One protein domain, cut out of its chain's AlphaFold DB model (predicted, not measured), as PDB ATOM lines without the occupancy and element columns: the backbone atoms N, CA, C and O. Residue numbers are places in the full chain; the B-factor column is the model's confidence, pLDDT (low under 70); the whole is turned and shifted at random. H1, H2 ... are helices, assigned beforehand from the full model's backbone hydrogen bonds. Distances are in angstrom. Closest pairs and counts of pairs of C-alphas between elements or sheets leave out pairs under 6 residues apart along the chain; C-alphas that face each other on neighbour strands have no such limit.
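Overview. This is residues 2 to 148 of the 302 residues of the protein "Transcriptional regulator, TetR family" of Olsenella sp. DNF00959 (UniProt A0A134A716). One long helix, H4, joins a small head of H1, H2 and H3 to a helical body, where H7 and H8 form a hairpin and H5 packs on H7 by one end. H6 is a short corner piece between H5 and H7. The printed part has 147 residues with eight named helices, H1 to H8 in chain order, and no named strand: all helix. It is compact, with a radius of gyration of the C-alphas of 16.3 A and spans of 47 by 36 by 28 A.

Arrangement. H7, residues 101 to 121, is the hub, touching four helices. H8, residues 127 to 143, forms a hairpin with it at a steep tilt of 44 degrees; C-alphas 106 and 141 are closest, 5.3 A. H5, residues 72 to 85, touches H7 with residues 72 to 75 alone, C-alphas 72 and 113 closest at 5.8 A. H5, H7 and H8 are an up-and-down bundle, each running against the one before. H6, residues 87 to 94, only just touches H7, only at the corner, with 3 pairs of C-alphas within 8 A, the closest 92 and 101 at 5.8 A. H4, residues 48 to 67, touches H7 (C-alphas 53 and 104 closest, 6.4 A), H5 (63 and 78, 5.9 A) and, about perpendicular at 79 degrees, H1, residues 2 to 17 (51 and 10, 6.0 A). H2, residues 27 to 32, touches H1, C-alphas 30 and 13 closest at 5.5 A. H3, residues 38 to 44, touches no helix but is near H1 and H2. Every O i to N i+4 pair is within hydrogen-bond range in H1, H2, H4, H5, H7 and H8; H3 has 2 of 3, and H6 0 of 4 but 4 of 5 O i to N i+3 pairs.

Along the chain. H7 is 29.9 A long, H4 29.0 A, H8 24.6 A, H1 23.5 A and H5 20.2 A. H1 begins at C-alpha 2 (26.823, 108.614, 54.791); H8 ends at C-alpha 143 (55.429, 127.296, 61.869).

Size, cuts and confidence. The C-alphas farthest apart, Asp 35 and Ala 128, are 48.1 A apart. The printed part has no cut and no long link. Its mean pLDDT is 82.2; 25 residues are under 70, among them 93 to 98 and 142 to 148.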
ATOM      1  N   PRO A   2      25.349 108.718  54.906       60.47
ATOM      2  CA  PRO A   2      26.823 108.614  54.791       60.47
ATOM      3  C   PRO A   2      27.617 109.445  55.817       60.47
ATOM      4  O   PRO A   2      28.689 109.044  56.262       60.47
ATOM      5  N   THR A   3      27.076 110.595  56.226       72.00
ATOM      6  CA  THR A   3      27.715 111.554  57.142       72.00
ATOM      7  C   THR A   3      27.789 111.070  58.586       72.00
ATOM      8  O   THR A   3      28.769 111.358  59.267       72.00
ATOM      9  N   TRP A   4      26.795 110.306  59.054       83.62
ATOM     10  CA  TRP A   4      26.766 109.831  60.441       83.62
ATOM     11  C   TRP A   4      27.856 108.791  60.703       83.62
ATOM     12  O   TRP A   4      28.604 108.928  61.662       83.62
ATOM     13  N   THR A   5      28.016 107.798  59.819       89.56
ATOM     14  CA  THR A   5      29.050 106.762  59.980       89.56
ATOM     15  C   THR A   5      30.458 107.348  59.901       89.56
ATOM     16  O   THR A   5      31.297 107.008  60.730       89.56
ATOM     17  N   LYS A   6      30.709 108.264  58.952       91.75
ATOM     18  CA  LYS A   6      32.005 108.950  58.836       91.75
ATOM     19  C   LYS A   6      32.336 109.724  60.119       91.75
ATOM     20  O   LYS A   6      33.426 109.560  60.659       91.75
ATOM     21  N   ARG A   7      31.370 110.491  60.637       90.50
ATOM     22  CA  ARG A   7      31.499 111.232  61.900       90.50
ATOM     23  C   ARG A   7      31.727 110.305  63.091       90.50
ATOM     24  O   ARG A   7      32.613 110.560  63.888       90.50
ATOM     25  N   HIS A   8      31.000 109.195  63.176       92.25
ATOM     26  CA  HIS A   8      31.130 108.258  64.290       92.25
ATOM     27  C   HIS A   8      32.522 107.601  64.356       92.25
ATOM     28  O   HIS A   8      33.066 107.431  65.446       92.25
ATOM     29  N   ILE A   9      33.125 107.291  63.198       95.19
ATOM     30  CA  ILE A   9      34.516 106.812  63.105       95.19
ATOM     31  C   ILE A   9      35.497 107.896  63.577       95.19
ATOM     32  O   ILE A   9      36.386 107.602  64.375       95.19
ATOM     33  N   VAL A  10      35.322 109.141  63.117       93.88
ATOM     34  CA  VAL A  10      36.151 110.288  63.527       93.88
ATOM     35  C   VAL A  10      36.052 110.531  65.035       93.88
ATOM     36  O   VAL A  10      37.076 110.600  65.706       93.88
ATOM     37  N   ASP A  11      34.845 110.552  65.601       92.12
ATOM     38  CA  ASP A  11      34.634 110.736  67.040       92.12
ATOM     39  C   ASP A  11      35.301 109.609  67.855       92.12
ATOM     40  O   ASP A  11      35.843 109.846  68.937       92.12
ATOM     41  N   GLY A  12      35.277 108.371  67.344       94.06
ATOM     42  CA  GLY A  12      35.987 107.234  67.935       94.06
ATOM     43  C   GLY A  12      37.504 107.421  67.947       94.06
ATOM     44  O   GLY A  12      38.150 107.149  68.959       94.06
ATOM     45  N   PHE A  13      38.064 107.940  66.855       93.19
ATOM     46  CA  PHE A  13      39.479 108.289  66.758       93.19
ATOM     47  C   PHE A  13      39.875 109.417  67.726       93.19
ATOM     48  O   PHE A  13      40.849 109.264  68.462       93.19
ATOM     49  N   VAL A  14      39.090 110.495  67.814       90.75
ATOM     50  CA  VAL A  14      39.347 111.621  68.736       90.75
ATOM     51  C   VAL A  14      39.353 111.155  70.196       90.75
ATOM     52  O   VAL A  14      40.264 111.483  70.955       90.75
ATOM     53  N   ARG A  15      38.412 110.283  70.592       91.25
ATOM     54  CA  ARG A  15      38.409 109.679  71.940       91.25
ATOM     55  C   ARG A  15      39.695 108.909  72.261       91.25
ATOM     56  O   ARG A  15      40.081 108.849  73.430       91.25
ATOM     57  N   LEU A  16      40.335 108.307  71.258       92.25
ATOM     58  CA  LEU A  16      41.611 107.609  71.426       92.25
ATOM     59  C   LEU A  16      42.789 108.577  71.510       92.25
ATOM     60  O   LEU A  16      43.673 108.337  72.326       92.25
ATOM     61  N   LEU A  17      42.788 109.675  70.747       88.31
ATOM     62  CA  LEU A  17      43.836 110.703  70.811       88.31
ATOM     63  C   LEU A  17      43.981 111.327  72.204       88.31
ATOM     64  O   LEU A  17      45.094 111.596  72.651       88.31
ATOM     65  N   HIS A  18      42.881 111.473  72.947       85.94
ATOM     66  CA  HIS A  18      42.944 111.946  74.334       85.94
ATOM     67  C   HIS A  18      43.635 110.961  75.298       85.94
ATOM     68  O   HIS A  18      44.026 111.354  76.395       85.94
ATOM     69  N   LYS A  19      43.778 109.683  74.920       88.44
ATOM     70  CA  LYS A  19      44.284 108.605  75.791       88.44
ATOM     71  C   LYS A  19      45.605 107.994  75.324       88.44
ATOM     72  O   LYS A  19      46.312 107.397  76.129       88.44
ATOM     73  N   HIS A  20      45.924 108.112  74.040       87.25
ATOM     74  CA  HIS A  20      47.016 107.406  73.381       87.25
ATOM     75  C   HIS A  20      47.785 108.348  72.453       87.25
ATOM     76  O   HIS A  20      47.203 109.268  71.882       87.25
ATOM     77  N   SER A  21      49.080 108.092  72.250       84.94
ATOM     78  CA  SER A  21      49.829 108.767  71.187       84.94
ATOM     79  C   SER A  21      49.369 108.266  69.816       84.94
ATOM     80  O   SER A  21      49.036 107.085  69.651       84.94
ATOM     81  N   TYR A  22      49.363 109.136  68.807       87.00
ATOM     82  CA  TYR A  22      48.888 108.785  67.467       87.00
ATOM     83  C   TYR A  22      49.593 107.572  66.829       87.00
ATOM     84  O   TYR A  22      48.897 106.737  66.226       87.00
ATOM     85  N   PRO A  23      50.923 107.375  66.980       85.75
ATOM     86  CA  PRO A  23      51.585 106.171  66.483       85.75
ATOM     87  C   PRO A  23      50.971 104.877  67.032       85.75
ATOM     88  O   PRO A  23      50.803 103.924  66.271       85.75
ATOM     89  N   SER A  24      50.560 104.874  68.305       89.19
ATOM     90  CA  SER A  24      50.025 103.690  68.993       89.19
ATOM     91  C   SER A  24      48.569 103.353  68.647       89.19
ATOM     92  O   SER A  24      48.144 102.218  68.844       89.19
ATOM     93  N   ILE A  25      47.805 104.298  68.089       91.88
ATOM     94  CA  ILE A  25      46.410 104.068  67.687       91.88
ATOM     95  C   ILE A  25      46.361 103.167  66.446       91.88
ATOM     96  O   ILE A  25      47.029 103.441  65.447       91.88
ATOM     97  N   THR A  26      45.533 102.122  66.464       94.19
ATOM     98  CA  THR A  26      45.297 101.230  65.314       94.19
ATOM     99  C   THR A  26      43.872 101.358  64.776       94.19
ATOM    100  O   THR A  26      42.984 101.883  65.449       94.19
ATOM    101  N   VAL A  27      43.628 100.855  63.559       95.31
ATOM    102  CA  VAL A  27      42.263 100.782  63.007       95.31
ATOM    103  C   VAL A  27      41.388  99.907  63.901       95.31
ATOM    104  O   VAL A  27      40.260 100.275  64.196       95.31
ATOM    105  N   GLU A  28      41.917  98.796  64.407       95.62
ATOM    106  CA  GLU A  28      41.221  97.893  65.322       95.62
ATOM    107  C   GLU A  28      40.795  98.590  66.621       95.62
ATOM    108  O   GLU A  28      39.682  98.364  67.089       95.62
ATOM    109  N   MET A  29      41.628  99.480  67.172       96.06
ATOM    110  CA  MET A  29      41.252 100.290  68.335       96.06
ATOM    111  C   MET A  29      40.104 101.247  68.006       96.06
ATOM    112  O   MET A  29      39.176 101.366  68.802       96.06
ATOM    113  N   ILE A  30      40.136 101.903  66.838       95.56
ATOM    114  CA  ILE A  30      39.048 102.789  66.388       95.56
ATOM    115  C   ILE A  30      37.757 101.982  66.232       95.56
ATOM    116  O   ILE A  30      36.719 102.384  66.752       95.56
ATOM    117  N   LEU A  31      37.827 100.813  65.587       94.56
ATOM    118  CA  LEU A  31      36.690  99.910  65.441       94.56
ATOM    119  C   LEU A  31      36.151  99.478  66.805       94.56
ATOM    120  O   LEU A  31      34.954  99.531  66.988       94.56
ATOM    121  N   ALA A  32      36.991  99.143  67.787       93.50
ATOM    122  CA  ALA A  32      36.534  98.770  69.131       93.50
ATOM    123  C   ALA A  32      35.872  99.924  69.915       93.50
ATOM    124  O   ALA A  32      35.127  99.678  70.859       93.50
ATOM    125  N   GLN A  33      36.144 101.181  69.544       92.38
ATOM    126  CA  GLN A  33      35.517 102.378  70.127       92.38
ATOM    127  C   GLN A  33      34.213 102.788  69.428       92.38
ATOM    128  O   GLN A  33      33.625 103.819  69.780       92.38
ATOM    129  N   THR A  34      33.796 102.036  68.409       90.88
ATOM    130  CA  THR A  34      32.649 102.344  67.549       90.88
ATOM    131  C   THR A  34      31.849 101.074  67.263       90.88
ATOM    132  O   THR A  34      32.392  99.982  67.270       90.88
ATOM    133  N   ASP A  35      30.573 101.180  66.908       86.69
ATOM    134  CA  ASP A  35      29.801 100.002  66.467       86.69
ATOM    135  C   ASP A  35      29.950  99.744  64.950       86.69
ATOM    136  O   ASP A  35      29.023  99.315  64.259       86.69
ATOM    137  N   VAL A  36      31.120 100.066  64.384       92.25
ATOM    138  CA  VAL A  36      31.378 100.030  62.938       92.25
ATOM    139  C   VAL A  36      32.151  98.768  62.564       92.25
ATOM    140  O   VAL A  36      33.155  98.421  63.178       92.25
ATOM    141  N   SER A  37      31.716  98.083  61.503       92.50
ATOM    142  CA  SER A  37      32.445  96.924  60.971       92.50
ATOM    143  C   SER A  37      33.713  97.335  60.207       92.50
ATOM    144  O   SER A  37      33.764  98.403  59.593       92.50
ATOM    145  N   LYS A  38      34.708  96.443  60.137       93.31
ATOM    146  CA  LYS A  38      35.935  96.650  59.345       93.31
ATOM    147  C   LYS A  38      35.641  96.939  57.863       93.31
ATOM    148  O   LYS A  38      36.225  97.852  57.286       93.31
ATOM    149  N   THR A  39      34.681  96.231  57.266       93.62
ATOM    150  CA  THR A  39      34.220  96.473  55.884       93.62
ATOM    151  C   THR A  39      33.631  97.873  55.722       93.62
ATOM    152  O   THR A  39      33.906  98.562  54.742       93.62
ATOM    153  N   THR A  40      32.842  98.320  56.700       92.62
ATOM    154  CA  THR A  40      32.254  99.663  56.696       92.62
ATOM    155  C   THR A  40      33.328 100.740  56.840       92.62
ATOM    156  O   THR A  40      33.241 101.752  56.153       92.62
ATOM    157  N   PHE A  41      34.351 100.529  57.671       94.38
ATOM    158  CA  PHE A  41      35.472 101.463  57.803       94.38
ATOM    159  C   PHE A  41      36.190 101.671  56.469       94.38
ATOM    160  O   PHE A  41      36.289 102.807  56.010       94.38
ATOM    161  N   TYR A  42      36.590 100.586  55.796       93.62
ATOM    162  CA  TYR A  42      37.324 100.679  54.527       93.62
ATOM    163  C   TYR A  42      36.505 101.225  53.357       93.62
ATOM    164  O   TYR A  42      37.074 101.633  52.347       93.62
ATOM    165  N   ARG A  43      35.178 101.303  53.495       93.50
ATOM    166  CA  ARG A  43      34.326 102.030  52.549       93.50
ATOM    167  C   ARG A  43      34.529 103.550  52.621       93.50
ATOM    168  O   ARG A  43      34.262 104.228  51.633       93.50
ATOM    169  N   TYR A  44      34.960 104.079  53.768       92.88
ATOM    170  CA  TYR A  44      35.127 105.519  53.998       92.88
ATOM    171  C   TYR A  44      36.587 105.951  54.149       92.88
ATOM    172  O   TYR A  44      36.925 107.057  53.737       92.88
ATOM    173  N   PHE A  45      37.437 105.106  54.731       94.25
ATOM    174  CA  PHE A  45      38.818 105.434  55.077       94.25
ATOM    175  C   PHE A  45      39.742 104.267  54.745       94.25
ATOM    176  O   PHE A  45      39.491 103.138  55.161       94.25
ATOM    177  N   ARG A  46      40.843 104.512  54.034       92.50
ATOM    178  CA  ARG A  46      41.803 103.454  53.675       92.50
ATOM    179  C   ARG A  46      42.660 103.043  54.867       92.50
ATOM    180  O   ARG A  46      43.129 101.911  54.927       92.50
ATOM    181  N   ASN A  47      42.897 103.959  55.801       91.50
ATOM    182  CA  ASN A  47      43.738 103.758  56.981       91.50
ATOM    183  C   ASN A  47      43.426 104.821  58.056       91.50
ATOM    184  O   ASN A  47      42.569 105.680  57.858       91.50
ATOM    185  N   LYS A  48      44.128 104.770  59.199       91.56
ATOM    186  CA  LYS A  48      43.959 105.739  60.298       91.56
ATOM    187  C   LYS A  48      44.339 107.180  59.925       91.56
ATOM    188  O   LYS A  48      43.794 108.110  60.506       91.56
ATOM    189  N   SER A  49      45.236 107.368  58.961       90.19
ATOM    190  CA  SER A  49      45.668 108.692  58.506       90.19
ATOM    191  C   SER A  49      44.589 109.387  57.680       90.19
ATOM    192  O   SER A  49      44.382 110.576  57.853       90.19
ATOM    193  N   ASP A  50      43.800 108.649  56.891       91.44
ATOM    194  CA  ASP A  50      42.620 109.231  56.232       91.44
ATOM    195  C   ASP A  50      41.567 109.716  57.265       91.44
ATOM    196  O   ASP A  50      40.826 110.664  57.003       91.44
ATOM    197  N   VAL A  51      41.483 109.073  58.442       93.44
ATOM    198  CA  VAL A  51      40.599 109.507  59.544       93.44
ATOM    199  C   VAL A  51      41.133 110.784  60.195       93.44
ATOM    200  O   VAL A  51      40.353 111.697  60.460       93.44
ATOM    201  N   MET A  52      42.452 110.859  60.406       91.44
ATOM    202  CA  MET A  52      43.147 112.062  60.874       91.44
ATOM    203  C   MET A  52      42.898 113.245  59.931       91.44
ATOM    204  O   MET A  52      42.437 114.287  60.389       91.44
ATOM    205  N   ASP A  53      43.142 113.067  58.630       91.75
ATOM    206  CA  ASP A  53      42.933 114.104  57.618       91.75
ATOM    207  C   ASP A  53      41.487 114.621  57.655       91.75
ATOM    208  O   ASP A  53      41.253 115.825  57.653       91.75
ATOM    209  N   ALA A  54      40.499 113.724  57.753       92.25
ATOM    210  CA  ALA A  54      39.092 114.119  57.813       92.25
ATOM    211  C   ALA A  54      38.715 114.868  59.100       92.25
ATOM    212  O   ALA A  54      37.871 115.763  59.045       92.25
ATOM    213  N   TYR A  55      39.303 114.501  60.241       90.88
ATOM    214  CA  TYR A  55      39.095 115.208  61.503       90.88
ATOM    215  C   TYR A  55      39.636 116.637  61.429       90.88
ATOM    216  O   TYR A  55      38.889 117.588  61.648       90.88
ATOM    217  N   PHE A  56      40.910 116.799  61.070       88.94
ATOM    218  CA  PHE A  56      41.533 118.118  61.053       88.94
ATOM    219  C   PHE A  56      41.022 119.000  59.922       88.94
ATOM    220  O   PHE A  56      40.872 120.200  60.121       88.94
ATOM    221  N   GLN A  57      40.652 118.418  58.776       91.31
ATOM    222  CA  GLN A  57      39.953 119.163  57.737       91.31
ATOM    223  C   GLN A  57      38.654 119.767  58.286       91.31
ATOM    224  O   GLN A  57      38.389 120.935  58.052       91.31
ATOM    225  N   GLN A  58      37.873 119.015  59.068       88.75
ATOM    226  CA  GLN A  58      36.655 119.549  59.681       88.75
ATOM    227  C   GLN A  58      36.952 120.672  60.690       88.75
ATOM    228  O   GLN A  58      36.212 121.654  60.736       88.75
ATOM    229  N   VAL A  59      38.003 120.525  61.505       87.06
ATOM    230  CA  VAL A  59      38.419 121.547  62.482       87.06
ATOM    231  C   VAL A  59      38.820 122.843  61.776       87.06
ATOM    232  O   VAL A  59      38.377 123.920  62.175       87.06
ATOM    233  N   TYR A  60      39.622 122.744  60.716       88.38
ATOM    234  CA  TYR A  60      40.126 123.904  59.991       88.38
ATOM    235  C   TYR A  60      39.095 124.517  59.042       88.38
ATOM    236  O   TYR A  60      39.016 125.739  58.974       88.38
ATOM    237  N   ASP A  61      38.255 123.721  58.374       89.19
ATOM    238  CA  ASP A  61      37.169 124.242  57.532       89.19
ATOM    239  C   ASP A  61      36.212 125.103  58.379       89.19
ATOM    240  O   ASP A  61      35.773 126.164  57.939       89.19
ATOM    241  N   ALA A  62      35.915 124.674  59.612       83.44
ATOM    242  CA  ALA A  62      35.090 125.446  60.541       83.44
ATOM    243  C   ALA A  62      35.763 126.764  60.959       83.44
ATOM    244  O   ALA A  62      35.113 127.802  60.943       83.44
ATOM    245  N   ALA A  63      37.062 126.735  61.271       76.38
ATOM    246  CA  ALA A  63      37.820 127.929  61.653       76.38
ATOM    247  C   ALA A  63      37.818 128.998  60.556       76.38
ATOM    248  O   ALA A  63      37.503 130.156  60.798       76.38
ATOM    249  N   ILE A  64      38.086 128.574  59.324       80.56
ATOM    250  CA  ILE A  64      38.146 129.457  58.158       80.56
ATOM    251  C   ILE A  64      36.786 130.105  57.877       80.56
ATOM    252  O   ILE A  64      36.728 131.279  57.510       80.56
ATOM    253  N   LEU A  65      35.693 129.346  58.033       77.94
ATOM    254  CA  LEU A  65      34.333 129.865  57.867       77.94
ATOM    255  C   LEU A  65      33.962 130.871  58.961       77.94
ATOM    256  O   LEU A  65      33.336 131.883  58.648       77.94
ATOM    257  N   ASP A  66      34.340 130.598  60.211       73.44
ATOM    258  CA  ASP A  66      34.044 131.468  61.352       73.44
ATOM    259  C   ASP A  66      34.832 132.791  61.284       73.44
ATOM    260  O   ASP A  66      34.297 133.845  61.626       73.44
ATOM    261  N   GLU A  67      36.079 132.748  60.806       68.69
ATOM    262  CA  GLU A  67      36.990 133.902  60.765       68.69
ATOM    263  C   GLU A  67      36.874 134.740  59.482       68.69
ATOM    264  O   GLU A  67      37.382 135.857  59.418       68.69
ATOM    265  N   GLY A  68      36.162 134.249  58.462       72.00
ATOM    266  CA  GLY A  68      35.957 134.989  57.217       72.00
ATOM    267  C   GLY A  68      37.258 135.216  56.447       72.00
ATOM    268  O   GLY A  68      37.484 136.310  55.942       72.00
ATOM    269  N   CYS A  69      38.092 134.179  56.372       78.88
ATOM    270  CA  CYS A  69      39.424 134.194  55.768       78.88
ATOM    271  C   CYS A  69      39.439 134.759  54.335       78.88
ATOM    272  O   CYS A  69      38.738 134.244  53.456       78.88
ATOM    273  N   ARG A  70      40.261 135.787  54.078       79.62
ATOM    274  CA  ARG A  70      40.337 136.476  52.769       79.62
ATOM    275  C   ARG A  70      41.652 136.283  52.034       79.62
ATOM    276  O   ARG A  70      41.675 136.416  50.812       79.62
ATOM    277  N   ASP A  71      42.717 135.975  52.756       78.56
ATOM    278  CA  ASP A  71      44.062 135.803  52.219       78.56
ATOM    279  C   ASP A  71      44.810 134.677  52.953       78.56
ATOM    280  O   ASP A  71      44.240 133.920  53.744       78.56
ATOM    281  N   LEU A  72      46.089 134.507  52.616       74.38
ATOM    282  CA  LEU A  72      46.947 133.502  53.234       74.38
ATOM    283  C   LEU A  72      47.295 133.841  54.691       74.38
ATOM    284  O   LEU A  72      47.535 132.921  55.467       74.38
ATOM    285  N   GLU A  73      47.326 135.116  55.073       74.50
ATOM    286  CA  GLU A  73      47.631 135.522  56.446       74.50
ATOM    287  C   GLU A  73      46.486 135.118  57.377       74.50
ATOM    288  O   GLU A  73      46.723 134.398  58.351       74.50
ATOM    289  N   ASP A  74      45.247 135.459  57.004       78.56
ATOM    290  CA  ASP A  74      44.032 135.036  57.705       78.56
ATOM    291  C   ASP A  74      43.991 133.495  57.842       78.56
ATOM    292  O   ASP A  74      43.657 132.955  58.898       78.56
ATOM    293  N   LEU A  75      44.392 132.759  56.793       80.25
ATOM    294  CA  LEU A  75      44.393 131.289  56.790       80.25
ATOM    295  C   LEU A  75      45.335 130.716  57.851       80.25
ATOM    296  O   LEU A  75      44.976 129.777  58.568       80.25
ATOM    297  N   PHE A  76      46.557 131.244  57.934       78.62
ATOM    298  CA  PHE A  76      47.531 130.766  58.909       78.62
ATOM    299  C   PHE A  76      47.214 131.243  60.322       78.62
ATOM    300  O   PHE A  76      47.423 130.470  61.258       78.62
ATOM    301  N   ALA A  77      46.654 132.443  60.487       75.75
ATOM    302  CA  ALA A  77      46.147 132.914  61.771       75.75
ATOM    303  C   ALA A  77      45.067 131.967  62.323       75.75
ATOM    304  O   ALA A  77      45.218 131.475  63.445       75.75
ATOM    305  N   ALA A  78      44.079 131.595  61.501       79.94
ATOM    306  CA  ALA A  78      43.006 130.672  61.880       79.94
ATOM    307  C   ALA A  78      43.533 129.296  62.307       79.94
ATOM    308  O   ALA A  78      43.130 128.712  63.320       79.94
ATOM    309  N   ILE A  79      44.484 128.758  61.537       81.12
ATOM    310  CA  ILE A  79      45.113 127.470  61.843       81.12
ATOM    311  C   ILE A  79      45.910 127.557  63.149       81.12
ATOM    312  O   ILE A  79      45.821 126.637  63.962       81.12
ATOM    313  N   LEU A  80      46.649 128.647  63.382       75.00
ATOM    314  CA  LEU A  80      47.418 128.868  64.611       75.00
ATOM    315  C   LEU A  80      46.519 129.080  65.841       75.00
ATOM    316  O   LEU A  80      46.837 128.605  66.932       75.00
ATOM    317  N   GLU A  81      45.377 129.747  65.698       76.94
ATOM    318  CA  GLU A  81      44.420 129.911  66.794       76.94
ATOM    319  C   GLU A  81      43.749 128.577  67.157       76.94
ATOM    320  O   GLU A  81      43.680 128.190  68.335       76.94
ATOM    321  N   LYS A  82      43.323 127.799  66.153       79.38
ATOM    322  CA  LYS A  82      42.837 126.430  66.392       79.38
ATOM    323  C   LYS A  82      43.903 125.527  66.968       79.38
ATOM    324  O   LYS A  82      43.592 124.700  67.823       79.38
ATOM    325  N   ALA A  83      45.142 125.719  66.548       74.38
ATOM    326  CA  ALA A  83      46.261 124.975  67.068       74.38
ATOM    327  C   ALA A  83      46.428 125.150  68.580       74.38
ATOM    328  O   ALA A  83      46.465 124.173  69.330       74.38
ATOM    329  N   ARG A  84      46.419 126.406  69.031       70.81
ATOM    330  CA  ARG A  84      46.545 126.770  70.448       70.81
ATOM    331  C   ARG A  84      45.367 126.299  71.298       70.81
ATOM    332  O   ARG A  84      45.547 125.972  72.467       70.81
ATOM    333  N   SER A  85      44.164 126.260  70.729       74.75
ATOM    334  CA  SER A  85      42.957 125.822  71.443       74.75
ATOM    335  C   SER A  85      42.781 124.298  71.518       74.75
ATOM    336  O   SER A  85      41.941 123.843  72.295       74.75
ATOM    337  N   ASN A  86      43.578 123.511  70.781       74.38
ATOM    338  CA  ASN A  86      43.518 122.041  70.757       74.38
ATOM    339  C   ASN A  86      44.921 121.424  70.943       74.38
ATOM    340  O   ASN A  86      45.426 120.769  70.029       74.38
ATOM    341  N   PRO A  87      45.588 121.614  72.098       66.38
ATOM    342  CA  PRO A  87      46.997 121.252  72.296       66.38
ATOM    343  C   PRO A  87      47.302 119.754  72.104       66.38
ATOM    344  O   PRO A  87      48.442 119.369  71.843       66.38
ATOM    345  N   GLU A  88      46.303 118.872  72.181       68.25
ATOM    346  CA  GLU A  88      46.444 117.457  71.828       68.25
ATOM    347  C   GLU A  88      46.910 117.234  70.385       68.25
ATOM    348  O   GLU A  88      47.549 116.215  70.107       68.25
ATOM    349  N   GLN A  89      46.661 118.186  69.481       71.75
ATOM    350  CA  GLN A  89      47.125 118.113  68.103       71.75
ATOM    351  C   GLN A  89      48.656 118.046  68.013       71.75
ATOM    352  O   GLN A  89      49.187 117.486  67.058       71.75
ATOM    353  N   TYR A  90      49.390 118.605  68.987       68.44
ATOM    354  CA  TYR A  90      50.849 118.677  68.901       68.44
ATOM    355  C   TYR A  90      51.478 117.281  68.975       68.44
ATOM    356  O   TYR A  90      52.520 117.023  68.373       68.44
ATOM    357  N   ARG A  91      50.771 116.321  69.584       69.56
ATOM    358  CA  ARG A  91      51.144 114.897  69.606       69.56
ATOM    359  C   ARG A  91      51.091 114.239  68.223       69.56
ATOM    360  O   ARG A  91      51.599 113.137  68.035       69.56
ATOM    361  N   MET A  92      50.479 114.890  67.235       74.62
ATOM    362  CA  MET A  92      50.385 114.378  65.866       74.62
ATOM    363  C   MET A  92      51.688 114.572  65.076       74.62
ATOM    364  O   MET A  92      51.927 113.855  64.097       74.62
ATOM    365  N   PHE A  93      52.567 115.475  65.528       69.56
ATOM    366  CA  PHE A  93      53.885 115.712  64.928       69.56
ATOM    367  C   PHE A  93      54.921 114.624  65.252       69.56
ATOM    368  O   PHE A  93      56.004 114.625  64.675       69.56
ATOM    369  N   GLU A  94      54.582 113.636  66.089       67.25
ATOM    370  CA  GLU A  94      55.429 112.458  66.346       67.25
ATOM    371  C   GLU A  94      55.650 111.587  65.093       67.25
ATOM    372  O   GLU A  94      56.527 110.725  65.071       67.25
ATOM    373  N   THR A  95      54.842 111.774  64.044       69.06
ATOM    374  CA  THR A  95      54.920 110.984  62.809       69.06
ATOM    375  C   THR A  95      55.540 111.769  61.661       69.06
ATOM    376  O   THR A  95      55.187 112.918  61.411       69.06
ATOM    377  N   THR A  96      56.431 111.117  60.913       69.62
ATOM    378  CA  THR A  96      57.070 111.660  59.706       69.62
ATOM    379  C   THR A  96      56.602 110.918  58.446       69.62
ATOM    380  O   THR A  96      55.962 109.866  58.516       69.62
ATOM    381  N   GLY A  97      56.890 111.476  57.267       64.12
ATOM    382  CA  GLY A  97      56.580 110.856  55.973       64.12
ATOM    383  C   GLY A  97      55.242 111.286  55.355       64.12
ATOM    384  O   GLY A  97      54.624 112.266  55.771       64.12
ATOM    385  N   TYR A  98      54.800 110.564  54.318       67.56
ATOM    386  CA  TYR A  98      53.690 110.976  53.437       67.56
ATOM    387  C   TYR A  98      52.336 111.157  54.155       67.56
ATOM    388  O   TYR A  98      51.562 112.056  53.823       67.56
ATOM    389  N   ASN A  99      52.079 110.326  55.168       76.88
ATOM    390  CA  ASN A  99      50.851 110.335  55.970       76.88
ATOM    391  C   ASN A  99      51.011 111.087  57.305       76.88
ATOM    392  O   ASN A  99      50.223 110.877  58.227       76.88
ATOM    393  N   SER A 100      52.055 111.911  57.433       81.62
ATOM    394  CA  SER A 100      52.257 112.743  58.621       81.62
ATOM    395  C   SER A 100      51.253 113.887  58.685       81.62
ATOM    396  O   SER A 100      50.762 114.377  57.664       81.62
ATOM    397  N   TYR A 101      51.010 114.354  59.906       83.88
ATOM    398  CA  TYR A 101      50.180 115.521  60.163       83.88
ATOM    399  C   TYR A 101      50.733 116.794  59.511       83.88
ATOM    400  O   TYR A 101      49.996 117.531  58.868       83.88
ATOM    401  N   LEU A 102      52.052 116.987  59.554       83.19
ATOM    402  CA  LEU A 102      52.725 118.080  58.852       83.19
ATOM    403  C   LEU A 102      52.403 118.082  57.348       83.19
ATOM    404  O   LEU A 102      52.064 119.115  56.772       83.19
ATOM    405  N   ARG A 103      52.457 116.908  56.700       83.81
ATOM    406  CA  ARG A 103      52.122 116.799  55.275       83.81
ATOM    407  C   ARG A 103      50.639 117.070  55.022       83.81
ATOM    408  O   ARG A 103      50.315 117.608  53.966       83.81
ATOM    409  N   PHE A 104      49.755 116.716  55.954       89.62
ATOM    410  CA  PHE A 104      48.349 117.108  55.891       89.62
ATOM    411  C   PHE A 104      48.193 118.634  55.928       89.62
ATOM    412  O   PHE A 104      47.565 119.166  55.015       89.62
ATOM    413  N   ILE A 105      48.812 119.327  56.894       87.94
ATOM    414  CA  ILE A 105      48.732 120.793  57.012       87.94
ATOM    415  C   ILE A 105      49.186 121.442  55.708       87.94
ATOM    416  O   ILE A 105      48.436 122.228  55.149       87.94
ATOM    417  N   TYR A 106      50.341 121.041  55.168       88.00
ATOM    418  CA  TYR A 106      50.823 121.528  53.872       88.00
ATOM    419  C   TYR A 106      49.809 121.320  52.735       88.00
ATOM    420  O   TYR A 106      49.503 122.253  52.000       88.00
ATOM    421  N   ARG A 107      49.273 120.099  52.568       91.19
ATOM    422  CA  ARG A 107      48.301 119.813  51.495       91.19
ATOM    423  C   ARG A 107      47.039 120.657  51.652       91.19
ATOM    424  O   ARG A 107      46.497 121.140  50.658       91.19
ATOM    425  N   TYR A 108      46.571 120.794  52.887       91.94
ATOM    426  CA  TYR A 108      45.373 121.541  53.223       91.94
ATOM    427  C   TYR A 108      45.563 123.037  52.956       91.94
ATOM    428  O   TYR A 108      44.781 123.622  52.208       91.94
ATOM    429  N   THR A 109      46.630 123.638  53.489       90.06
ATOM    430  CA  THR A 109      46.924 125.063  53.311       90.06
ATOM    431  C   THR A 109      47.220 125.398  51.863       90.06
ATOM    432  O   THR A 109      46.706 126.394  51.376       90.06
ATOM    433  N   PHE A 110      47.943 124.544  51.134       90.81
ATOM    434  CA  PHE A 110      48.182 124.746  49.707       90.81
ATOM    435  C   PHE A 110      46.879 124.726  48.902       90.81
ATOM    436  O   PHE A 110      46.624 125.627  48.101       90.81
ATOM    437  N   SER A 111      46.024 123.724  49.136       93.44
ATOM    438  CA  SER A 111      44.740 123.623  48.441       93.44
ATOM    439  C   SER A 111      43.822 124.800  48.765       93.44
ATOM    440  O   SER A 111      43.162 125.316  47.864       93.44
ATOM    441  N   MET A 112      43.750 125.208  50.031       91.88
ATOM    442  CA  MET A 112      42.877 126.297  50.455       91.88
ATOM    443  C   MET A 112      43.424 127.661  50.032       91.88
ATOM    444  O   MET A 112      42.692 128.458  49.458       91.88
ATOM    445  N   GLY A 113      44.716 127.894  50.240       89.56
ATOM    446  CA  GLY A 113      45.420 129.103  49.832       89.56
ATOM    447  C   GLY A 113      45.322 129.352  48.332       89.56
ATOM    448  O   GLY A 113      44.978 130.457  47.917       89.56
ATOM    449  N   SER A 114      45.495 128.301  47.523       91.38
ATOM    450  CA  SER A 114      45.279 128.389  46.074       91.38
ATOM    451  C   SER A 114      43.850 128.831  45.759       91.38
ATOM    452  O   SER A 114      43.654 129.793  45.027       91.38
ATOM    453  N   ARG A 115      42.839 128.207  46.383       91.56
ATOM    454  CA  ARG A 115      41.427 128.578  46.177       91.56
ATOM    455  C   ARG A 115      41.121 130.016  46.584       91.56
ATOM    456  O   ARG A 115      40.335 130.667  45.897       91.56
ATOM    457  N   ILE A 116      41.690 130.495  47.689       87.94
ATOM    458  CA  ILE A 116      41.519 131.873  48.163       87.94
ATOM    459  C   ILE A 116      42.033 132.848  47.097       87.94
ATOM    460  O   ILE A 116      41.286 133.722  46.655       87.94
ATOM    461  N   ILE A 117      43.260 132.638  46.614       85.81
ATOM    462  CA  ILE A 117      43.892 133.518  45.622       85.81
ATOM    463  C   ILE A 117      43.168 133.438  44.275       85.81
ATOM    464  O   ILE A 117      42.819 134.471  43.707       85.81
ATOM    465  N   GLU A 118      42.855 132.237  43.784       90.44
ATOM    466  CA  GLU A 118      42.125 132.058  42.521       90.44
ATOM    467  C   GLU A 118      40.735 132.703  42.561       90.44
ATOM    468  O   GLU A 118      40.280 133.282  41.573       90.44
ATOM    469  N   THR A 119      40.060 132.646  43.714       87.94
ATOM    470  CA  THR A 119      38.761 133.304  43.913       87.94
ATOM    471  C   THR A 119      38.909 134.822  43.899       87.94
ATOM    472  O   THR A 119      38.131 135.503  43.226       87.94
ATOM    473  N   ALA A 120      39.910 135.357  44.604       83.44
ATOM    474  CA  ALA A 120      40.185 136.789  44.644       83.44
ATOM    475  C   ALA A 120      40.545 137.335  43.253       83.44
ATOM    476  O   ALA A 120      40.032 138.373  42.833       83.44
ATOM    477  N   TRP A 121      41.377 136.607  42.506       86.56
ATOM    478  CA  TRP A 121      41.856 137.002  41.180       86.56
ATOM    479  C   TRP A 121      40.910 136.617  40.041       86.56
ATOM    480  O   TRP A 121      41.080 137.086  38.916       86.56
ATOM    481  N   LYS A 122      39.899 135.785  40.316       91.50
ATOM    482  CA  LYS A 122      38.921 135.270  39.343       91.50
ATOM    483  C   LYS A 122      39.570 134.551  38.155       91.50
ATOM    484  O   LYS A 122      39.038 134.576  37.043       91.50
ATOM    485  N   ARG A 123      40.713 133.907  38.389       93.00
ATOM    486  CA  ARG A 123      41.446 133.095  37.413       93.00
ATOM    487  C   ARG A 123      42.271 132.030  38.121       93.00
ATOM    488  O   ARG A 123      42.576 132.177  39.299       93.00
ATOM    489  N   SER A 124      42.666 131.004  37.379       91.38
ATOM    490  CA  SER A 124      43.615 130.006  37.872       91.38
ATOM    491  C   SER A 124      45.023 130.580  38.025       91.38
ATOM    492  O   SER A 124      45.393 131.537  37.330       91.38
ATOM    493  N   LEU A 125      45.796 129.973  38.927       80.81
ATOM    494  CA  LEU A 125      47.213 130.290  39.113       80.81
ATOM    495  C   LEU A 125      48.044 129.817  37.915       80.81
ATOM    496  O   LEU A 125      47.787 128.755  37.341       80.81
ATOM    497  N   SER A 126      49.063 130.596  37.559       79.62
ATOM    498  CA  SER A 126      50.161 130.131  36.712       79.62
ATOM    499  C   SER A 126      51.045 129.132  37.471       79.62
ATOM    500  O   SER A 126      50.923 128.963  38.685       79.62
ATOM    501  N   GLU A 127      51.964 128.470  36.768       70.25
ATOM    502  CA  GLU A 127      52.913 127.542  37.395       70.25
ATOM    503  C   GLU A 127      53.809 128.244  38.431       70.25
ATOM    504  O   GLU A 127      53.949 127.754  39.552       70.25
ATOM    505  N   ALA A 128      54.319 129.438  38.106       62.41
ATOM    506  CA  ALA A 128      55.122 130.252  39.020       62.41
ATOM    507  C   ALA A 128      54.318 130.708  40.252       62.41
ATOM    508  O   ALA A 128      54.789 130.628  41.384       62.41
ATOM    509  N   GLU A 129      53.066 131.128  40.061       73.75
ATOM    510  CA  GLU A 129      52.197 131.531  41.172       73.75
ATOM    511  C   GLU A 129      51.843 130.342  42.070       73.75
ATOM    512  O   GLU A 129      51.853 130.457  43.295       73.75
ATOM    513  N   SER A 130      51.587 129.174  41.477       73.69
ATOM    514  CA  SER A 130      51.350 127.937  42.219       73.69
ATOM    515  C   SER A 130      52.576 127.533  43.041       73.69
ATOM    516  O   SER A 130      52.432 127.142  44.202       73.69
ATOM    517  N   LEU A 131      53.782 127.697  42.488       66.81
ATOM    518  CA  LEU A 131      55.031 127.463  43.209       66.81
ATOM    519  C   LEU A 131      55.162 128.387  44.429       66.81
ATOM    520  O   LEU A 131      55.473 127.900  45.514       66.81
ATOM    521  N   HIS A 132      54.846 129.679  44.302       68.69
ATOM    522  CA  HIS A 132      54.876 130.619  45.430       68.69
ATOM    523  C   HIS A 132      53.869 130.273  46.530       68.69
ATOM    524  O   HIS A 132      54.201 130.315  47.715       68.69
ATOM    525  N   VAL A 133      52.653 129.861  46.164       74.19
ATOM    526  CA  VAL A 133      51.670 129.401  47.156       74.19
ATOM    527  C   VAL A 133      52.155 128.121  47.833       74.19
ATOM    528  O   VAL A 133      52.081 128.006  49.055       74.19
ATOM    529  N   ALA A 134      52.706 127.168  47.076       74.12
ATOM    530  CA  ALA A 134      53.274 125.942  47.633       74.12
ATOM    531  C   ALA A 134      54.408 126.242  48.619       74.12
ATOM    532  O   ALA A 134      54.478 125.632  49.685       74.12
ATOM    533  N   PHE A 135      55.259 127.197  48.277       69.44
ATOM    534  CA  PHE A 135      56.383 127.644  49.079       69.44
ATOM    535  C   PHE A 135      55.944 128.274  50.401       69.44
ATOM    536  O   PHE A 135      56.349 127.816  51.473       69.44
ATOM    537  N   PHE A 136      55.029 129.244  50.338       72.62
ATOM    538  CA  PHE A 136      54.459 129.876  51.522       72.62
ATOM    539  C   PHE A 136      53.752 128.848  52.415       72.62
ATOM    540  O   PHE A 136      53.964 128.802  53.627       72.62
ATOM    541  N   CYS A 137      52.965 127.950  51.816       79.06
ATOM    542  CA  CYS A 137      52.243 126.920  52.552       79.06
ATOM    543  C   CYS A 137      53.159 125.862  53.179       79.06
ATOM    544  O   CYS A 137      52.844 125.346  54.255       79.06
ATOM    545  N   ALA A 138      54.290 125.549  52.541       76.50
ATOM    546  CA  ALA A 138      55.318 124.696  53.119       76.50
ATOM    547  C   ALA A 138      55.914 125.359  54.364       76.50
ATOM    548  O   ALA A 138      55.824 124.773  55.442       76.50
ATOM    549  N   GLY A 139      56.415 126.594  54.250       69.81
ATOM    550  CA  GLY A 139      56.956 127.352  55.384       69.81
ATOM    551  C   GLY A 139      55.958 127.471  56.541       69.81
ATOM    552  O   GLY A 139      56.246 127.043  57.661       69.81
ATOM    553  N   GLY A 140      54.741 127.937  56.253       69.62
ATOM    554  CA  GLY A 140      53.695 128.106  57.259       69.62
ATOM    555  C   GLY A 140      53.265 126.794  57.926       69.62
ATOM    556  O   GLY A 140      53.011 126.777  59.128       69.62
ATOM    557  N   SER A 141      53.247 125.661  57.207       73.69
ATOM    558  CA  SER A 141      52.918 124.361  57.819       73.69
ATOM    559  C   SER A 141      53.901 123.960  58.921       73.69
ATOM    560  O   SER A 141      53.503 123.352  59.912       73.69
ATOM    561  N   HIS A 142      55.165 124.362  58.792       67.62
ATOM    562  CA  HIS A 142      56.191 124.110  59.795       67.62
ATOM    563  C   HIS A 142      56.148 125.097  60.972       67.62
ATOM    564  O   HIS A 142      56.540 124.720  62.071       67.62
ATOM    565  N   MET A 143      55.620 126.314  60.784       63.59
ATOM    566  CA  MET A 143      55.429 127.296  61.869       63.59
ATOM    567  C   MET A 143      54.374 126.869  62.902       63.59
ATOM    568  O   MET A 143      54.326 127.418  63.997       63.59
ATOM    569  N   THR A 144      53.530 125.886  62.577       58.66
ATOM    570  CA  THR A 144      52.496 125.356  63.485       58.66
ATOM    571  C   THR A 144      53.033 124.405  64.564       58.66
ATOM    572  O   THR A 144      52.256 123.878  65.357       58.66
ATOM    573  N   VAL A 145      54.346 124.163  64.607       60.53
ATOM    574  CA  VAL A 145      55.003 123.290  65.588       60.53
ATOM    575  C   VAL A 145      55.545 124.141  66.748       60.53
ATOM    576  O   VAL A 145      56.379 125.009  66.522       60.53
ATOM    577  N   GLU A 146      55.090 123.896  67.985       45.53
ATOM    578  CA  GLU A 146      55.504 124.668  69.180       45.53
ATOM    579  C   GLU A 146      56.937 124.361  69.661       45.53
ATOM    580  O   GLU A 146      57.593 125.241  70.212       45.53
ATOM    581  N   GLU A 147      57.458 123.152  69.421       44.78
ATOM    582  CA  GLU A 147      58.833 122.758  69.766       44.78
ATOM    583  C   GLU A 147      59.452 121.913  68.645       44.78
ATOM    584  O   GLU A 147      58.846 120.947  68.188       44.78
ATOM    585  N   ILE A 148      60.666 122.272  68.214       45.09
ATOM    586  CA  ILE A 148      61.430 121.635  67.129       45.09
ATOM    587  C   ILE A 148      62.252 120.475  67.722       45.09
ATOM    588  O   ILE A 148      63.285 120.729  68.347       45.09
TER     589      ILE A 148